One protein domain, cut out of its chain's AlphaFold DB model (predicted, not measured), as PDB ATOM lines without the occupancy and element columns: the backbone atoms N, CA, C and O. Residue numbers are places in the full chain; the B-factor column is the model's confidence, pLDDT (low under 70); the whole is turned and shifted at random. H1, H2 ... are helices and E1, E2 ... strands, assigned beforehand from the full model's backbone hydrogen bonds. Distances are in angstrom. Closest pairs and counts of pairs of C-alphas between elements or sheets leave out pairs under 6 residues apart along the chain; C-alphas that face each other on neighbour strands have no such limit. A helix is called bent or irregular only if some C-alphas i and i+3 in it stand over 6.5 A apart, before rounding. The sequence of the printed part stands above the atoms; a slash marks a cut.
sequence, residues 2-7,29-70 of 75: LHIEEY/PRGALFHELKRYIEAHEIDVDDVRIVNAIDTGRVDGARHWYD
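What this domain is: This is residues 2 to 7 and 29 to 70 of the 75 residues of an uncharacterized protein of Mycobacterium sherrisii (UniProt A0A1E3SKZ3). A long, sharply bent strand, E2, folds back into the shorter E3 as a two-stranded antiparallel hairpin, with helix H1 packing on E2 and the short strand E1 near E3. The 48 printed residues hold E1, H1, E2 and E3 in that order, a mixed class. The whole is only just compact, close to loose, with a radius of gyration of the C-alphas of 11.3 A and spans of 31 by 21 by 14 A.

How they stand to each other: E1, residues 3 to 5, pairs with no named strand and is apart from H1, residues 30 to 44. Within H1 every O i to N i+4 pair is within hydrogen-bond range. The closest C-alphas of H1 and E2, residues 52 to 63, are those of Phe 34 and Ile 53, 6.2 A apart. E2 bends by 85 degrees at residue 60. E2 and E3, residues 66 to 70, form a hairpin, antiparallel at 133 degrees; N 57 and O 70, 2.8 A apart, are within hydrogen-bond range.

Where its parts are: H1 spans 21.3 A from C-alpha 30 at (80.595, 47.987, 9.706), E2 25.6 A. E3 ends at C-alpha 70, (84.731, 52.192, -2.354).

The domain as a whole: Residues 8 to 28 are not printed; C-alphas 7 and 29 are 24.7 A apart. Residues 2 to 7, 46 to 47 and 49 have pLDDT under 70.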
ATOM      1  N   LEU A   2      93.015  53.895   9.892       52.06
ATOM      2  CA  LEU A   2      92.427  54.050   8.564       52.06
ATOM      3  C   LEU A   2      93.438  54.759   7.645       52.06
ATOM      4  O   LEU A   2      94.146  55.649   8.114       52.06
ATOM      5  N   HIS A   3      93.539  54.362   6.379       56.97
ATOM      6  CA  HIS A   3      94.347  55.066   5.375       56.97
ATOM      7  C   HIS A   3      93.465  55.350   4.164       56.97
ATOM      8  O   HIS A   3      92.944  54.411   3.576       56.97
ATOM      9  N   ILE A   4      93.244  56.617   3.828       56.94
ATOM     10  CA  ILE A   4      92.377  57.035   2.719       56.94
ATOM     11  C   ILE A   4      93.273  57.550   1.594       56.94
ATOM     12  O   ILE A   4      94.096  58.433   1.823       56.94
ATOM     13  N   GLU A   5      93.132  56.974   0.397       54.03
ATOM     14  CA  GLU A   5      93.687  57.543  -0.835       54.03
ATOM     15  C   GLU A   5      92.574  58.378  -1.470       54.03
ATOM     16  O   GLU A   5      91.596  57.858  -2.006       54.03
ATOM     17  N   GLU A   6      92.686  59.691  -1.310       47.66
ATOM     18  CA  GLU A   6      91.654  60.645  -1.690       47.66
ATOM     19  C   GLU A   6      91.735  60.952  -3.196       47.66
ATOM     20  O   GLU A   6      92.745  61.446  -3.693       47.66
ATOM     21  N   TYR A   7      90.660  60.666  -3.933       44.09
ATOM     22  CA  TYR A   7      90.414  61.223  -5.265       44.09
ATOM     23  C   TYR A   7      89.127  62.046  -5.180       44.09
ATOM     24  O   TYR A   7      88.026  61.522  -5.350       44.09
ATOM     25  N   PRO A  29      83.800  46.000  12.788       89.56
ATOM     26  CA  PRO A  29      82.366  46.093  12.557       89.56
ATOM     27  C   PRO A  29      82.027  47.220  11.574       89.56
ATOM     28  O   PRO A  29      82.581  48.318  11.655       89.56
ATOM     29  N   ARG A  30      81.036  46.995  10.705       86.12
ATOM     30  CA  ARG A  30      80.595  47.987   9.706       86.12
ATOM     31  C   ARG A  30      80.217  49.341  10.322       86.12
ATOM     32  O   ARG A  30      80.516  50.378   9.742       86.12
ATOM     33  N   GLY A  31      79.605  49.342  11.508       85.75
ATOM     34  CA  GLY A  31      79.272  50.577  12.226       85.75
ATOM     35  C   GLY A  31      80.505  51.379  12.658       85.75
ATOM     36  O   GLY A  31      80.500  52.602  12.551       85.75
ATOM     37  N   ALA A  32      81.577  50.697  13.077       88.25
ATOM     38  CA  ALA A  32      82.838  51.343  13.436       88.25
ATOM     39  C   ALA A  32      83.524  51.944  12.199       88.25
ATOM     40  O   ALA A  32      83.935  53.099  12.245       88.25
ATOM     41  N   LEU A  33      83.543  51.213  11.074       87.81
ATOM     42  CA  LEU A  33      84.034  51.730   9.789       87.81
ATOM     43  C   LEU A  33      83.301  53.017   9.386       87.81
ATOM     44  O   LEU A  33      83.932  54.011   9.052       87.81
ATOM     45  N   PHE A  34      81.969  53.018   9.440       89.81
ATOM     46  CA  PHE A  34      81.169  54.172   9.018       89.81
ATOM     47  C   PHE A  34      81.391  55.378   9.934       89.81
ATOM     48  O   PHE A  34      81.451  56.508   9.454       89.81
ATOM     49  N   HIS A  35      81.545  55.141  11.238       89.38
ATOM     50  CA  HIS A  35      81.855  56.189  12.199       89.38
ATOM     51  C   HIS A  35      83.245  56.799  11.960       89.38
ATOM     52  O   HIS A  35      83.380  58.021  11.955       89.38
ATOM     53  N   GLU A  36      84.266  55.971  11.723       88.56
ATOM     54  CA  GLU A  36      85.619  56.451  11.421       88.56
ATOM     55  C   GLU A  36      85.678  57.212  10.092       88.56
ATOM     56  O   GLU A  36      86.286  58.279  10.040       88.56
ATOM     57  N   LEU A  37      85.012  56.710   9.045       88.31
ATOM     58  CA  LEU A  37      84.913  57.386   7.747       88.31
ATOM     59  C   LEU A  37      84.256  58.757   7.876       88.31
ATOM     60  O   LEU A  37      84.807  59.742   7.397       88.31
ATOM     61  N   LYS A  38      83.108  58.820   8.561       88.38
ATOM     62  CA  LYS A  38      82.400  60.074   8.823       88.38
ATOM     63  C   LYS A  38      83.327  61.086   9.497       88.38
ATOM     64  O   LYS A  38      83.537  62.170   8.967       88.38
ATOM     65  N   ARG A  39      83.941  60.685  10.614       87.38
ATOM     66  CA  ARG A  39      84.834  61.546  11.394       87.38
ATOM     67  C   ARG A  39      86.051  62.011  10.594       87.38
ATOM     68  O   ARG A  39      86.519  63.124  10.802       87.38
ATOM     69  N   TYR A  40      86.604  61.156   9.734       85.19
ATOM     70  CA  TYR A  40      87.739  61.530   8.898       85.19
ATOM     71  C   TYR A  40      87.347  62.595   7.875       85.19
ATOM     72  O   TYR A  40      88.048  63.596   7.772       85.19
ATOM     73  N   ILE A  41      86.237  62.391   7.160       83.38
ATOM     74  CA  ILE A  41      85.765  63.316   6.121       83.38
ATOM     75  C   ILE A  41      85.423  64.671   6.751       83.38
ATOM     76  O   ILE A  41      85.953  65.678   6.302       83.38
ATOM     77  N   GLU A  42      84.671  64.696   7.857       84.12
ATOM     78  CA  GLU A  42      84.364  65.933   8.606       84.12
ATOM     79  C   GLU A  42      85.627  66.677   9.082       84.12
ATOM     80  O   GLU A  42      85.619  67.893   9.236       84.12
ATOM     81  N   ALA A  43      86.725  65.963   9.345       83.81
ATOM     82  CA  ALA A  43      87.970  66.573   9.810       83.81
ATOM     83  C   ALA A  43      88.879  67.090   8.680       83.81
ATOM     84  O   ALA A  43      89.779  67.881   8.963       83.81
ATOM     85  N   HIS A  44      88.699  66.623   7.440       81.31
ATOM     86  CA  HIS A  44      89.578  66.957   6.309       81.31
ATOM     87  C   HIS A  44      88.890  67.813   5.241       81.31
ATOM     88  O   HIS A  44      89.572  68.553   4.535       81.31
ATOM     89  N   GLU A  45      87.562  67.770   5.147       74.44
ATOM     90  CA  GLU A  45      86.785  68.569   4.204       74.44
ATOM     91  C   GLU A  45      86.242  69.821   4.903       74.44
ATOM     92  O   GLU A  45      85.305  69.760   5.692       74.44
ATOM     93  N   ILE A  46      86.865  70.970   4.614       65.06
ATOM     94  CA  ILE A  46      86.621  72.263   5.288       65.06
ATOM     95  C   ILE A  46      85.167  72.752   5.160       65.06
ATOM     96  O   ILE A  46      84.711  73.502   6.018       65.06
ATOM     97  N   ASP A  47      84.441  72.314   4.130       69.62
ATOM     98  CA  ASP A  47      83.095  72.799   3.808       69.62
ATOM     99  C   ASP A  47      81.986  71.757   4.068       69.62
ATOM    100  O   ASP A  47      80.879  71.895   3.540       69.62
ATOM    101  N   VAL A  48      82.256  70.706   4.859       70.75
ATOM    102  CA  VAL A  48      81.296  69.614   5.093       70.75
ATOM    103  C   VAL A  48      81.020  69.369   6.582       70.75
ATOM    104  O   VAL A  48      81.789  68.709   7.273       70.75
ATOM    105  N   ASP A  49      79.855  69.826   7.054       68.00
ATOM    106  CA  ASP A  49      79.402  69.674   8.452       68.00
ATOM    107  C   ASP A  49      78.407  68.508   8.684       68.00
ATOM    108  O   ASP A  49      78.137  68.145   9.828       68.00
ATOM    109  N   ASP A  50      77.829  67.907   7.632       81.00
ATOM    110  CA  ASP A  50      76.785  66.865   7.749       81.00
ATOM    111  C   ASP A  50      77.095  65.630   6.889       81.00
ATOM    112  O   ASP A  50      76.305  65.212   6.040       81.00
ATOM    113  N   VAL A  51      78.262  65.015   7.121       83.44
ATOM    114  CA  VAL A  51      78.651  63.801   6.389       83.44
ATOM    115  C   VAL A  51      77.740  62.635   6.767       83.44
ATOM    116  O   VAL A  51      77.656  62.205   7.930       83.44
ATOM    117  N   ARG A  52      77.140  62.021   5.749       88.19
ATOM    118  CA  ARG A  52      76.453  60.735   5.854       88.19
ATOM    119  C   ARG A  52      77.092  59.713   4.929       88.19
ATOM    120  O   ARG A  52      76.949  59.782   3.714       88.19
ATOM    121  N   ILE A  53      77.696  58.677   5.506       87.31
ATOM    122  CA  ILE A  53      78.145  57.518   4.727       87.31
ATOM    123  C   ILE A  53      76.921  56.730   4.249       87.31
ATOM    124  O   ILE A  53      76.158  56.187   5.052       87.31
ATOM    125  N   VAL A  54      76.741  56.658   2.934       89.81
ATOM    126  CA  VAL A  54      75.665  55.899   2.285       89.81
ATOM    127  C   VAL A  54      76.081  54.442   2.130       89.81
ATOM    128  O   VAL A  54      75.305  53.530   2.422       89.81
ATOM    129  N   ASN A  55      77.317  54.203   1.686       86.81
ATOM    130  CA  ASN A  55      77.827  52.856   1.476       86.81
ATOM    131  C   ASN A  55      79.351  52.791   1.599       86.81
ATOM    132  O   ASN A  55      80.038  53.770   1.338       86.81
ATOM    133  N   ALA A  56      79.861  51.610   1.938       89.12
ATOM    134  CA  ALA A  56      81.265  51.249   1.790       89.12
ATOM    135  C   ALA A  56      81.307  49.814   1.255       89.12
ATOM    136  O   ALA A  56      80.840  48.888   1.931       89.12
ATOM    137  N   ILE A  57      81.781  49.642   0.024       91.38
ATOM    138  CA  ILE A  57      81.838  48.356  -0.676       91.38
ATOM    139  C   ILE A  57      83.280  47.880  -0.676       91.38
ATOM    140  O   ILE A  57      84.151  48.590  -1.162       91.38
ATOM    141  N   ASP A  58      83.529  46.683  -0.151       89.31
ATOM    142  CA  ASP A  58      84.848  46.055  -0.235       89.31
ATOM    143  C   ASP A  58      85.201  45.791  -1.707       89.31
ATOM    144  O   ASP A  58      84.444  45.145  -2.433       89.31
ATOM    145  N   THR A  59      86.336  46.319  -2.151       89.88
ATOM    146  CA  THR A  59      86.821  46.200  -3.535       89.88
ATOM    147  C   THR A  59      87.537  44.871  -3.795       89.88
ATOM    148  O   THR A  59      87.884  44.567  -4.936       89.88
ATOM    149  N   GLY A  60      87.823  44.088  -2.748       88.38
ATOM    150  CA  GLY A  60      88.678  42.904  -2.798       88.38
ATOM    151  C   GLY A  60      90.174  43.218  -2.906       88.38
ATOM    152  O   GLY A  60      90.992  42.297  -2.868       88.38
ATOM    153  N   ARG A  61      90.564  44.496  -3.023       90.56
ATOM    154  CA  ARG A  61      91.972  44.907  -3.014       90.56
ATOM    155  C   ARG A  61      92.485  44.917  -1.576       90.56
ATOM    156  O   ARG A  61      91.929  45.586  -0.707       90.56
ATOM    157  N   VAL A  62      93.583  44.205  -1.355       90.00
ATOM    158  CA  VAL A  62      94.235  44.066  -0.050       90.00
ATOM    159  C   VAL A  62      95.547  44.845  -0.048       90.00
ATOM    160  O   VAL A  62      96.333  44.739  -0.987       90.00
ATOM    161  N   ASP A  63      95.781  45.611   1.014       85.06
ATOM    162  CA  ASP A  63      97.047  46.282   1.301       85.06
ATOM    163  C   ASP A  63      97.507  45.923   2.722       85.06
ATOM    164  O   ASP A  63      96.950  46.371   3.732       85.06
ATOM    165  N   GLY A  64      98.480  45.014   2.809       87.25
ATOM    166  CA  GLY A  64      98.885  44.390   4.066       87.25
ATOM    167  C   GLY A  64      97.721  43.648   4.734       87.25
ATOM    168  O   GLY A  64      97.197  42.680   4.194       87.25
ATOM    169  N   ALA A  65      97.322  44.099   5.925       84.38
ATOM    170  CA  ALA A  65      96.180  43.559   6.673       84.38
ATOM    171  C   ALA A  65      94.883  44.375   6.477       84.38
ATOM    172  O   ALA A  65      93.936  44.226   7.251       84.38
ATOM    173  N   ARG A  66      94.855  45.296   5.506       86.62
ATOM    174  CA  ARG A  66      93.731  46.204   5.244       86.62
ATOM    175  C   ARG A  66      93.063  45.856   3.923       86.62
ATOM    176  O   ARG A  66      93.724  45.423   2.984       86.62
ATOM    177  N   HIS A  67      91.761  46.072   3.858       89.94
ATOM    178  CA  HIS A  67      90.969  45.986   2.639       89.94
ATOM    179  C   HIS A  67      90.597  47.389   2.182       89.94
ATOM    180  O   HIS A  67      90.327  48.263   3.010       89.94
ATOM    181  N   TRP A  68      90.587  47.594   0.872       89.81
ATOM    182  CA  TRP A  68      90.134  48.829   0.253       89.81
ATOM    183  C   TRP A  68      88.628  48.803   0.037       89.81
ATOM    184  O   TRP A  68      88.085  47.833  -0.494       89.81
ATOM    185  N   TYR A  69      87.975  49.898   0.395       88.62
ATOM    186  CA  TYR A  69      86.546  50.102   0.249       88.62
ATOM    187  C   TYR A  69      86.277  51.277  -0.684       88.62
ATOM    188  O   TYR A  69      86.837  52.353  -0.480       88.62
ATOM    189  N   ASP A  70      85.370  51.091  -1.639       90.44
ATOM    190  CA  ASP A  70      84.731  52.192  -2.354       90.44
ATOM    191  C   ASP A  70      83.629  52.762  -1.460       90.44
ATOM    192  O   ASP A  70      82.638  52.089  -1.148       90.44
TER     193      ASP A  70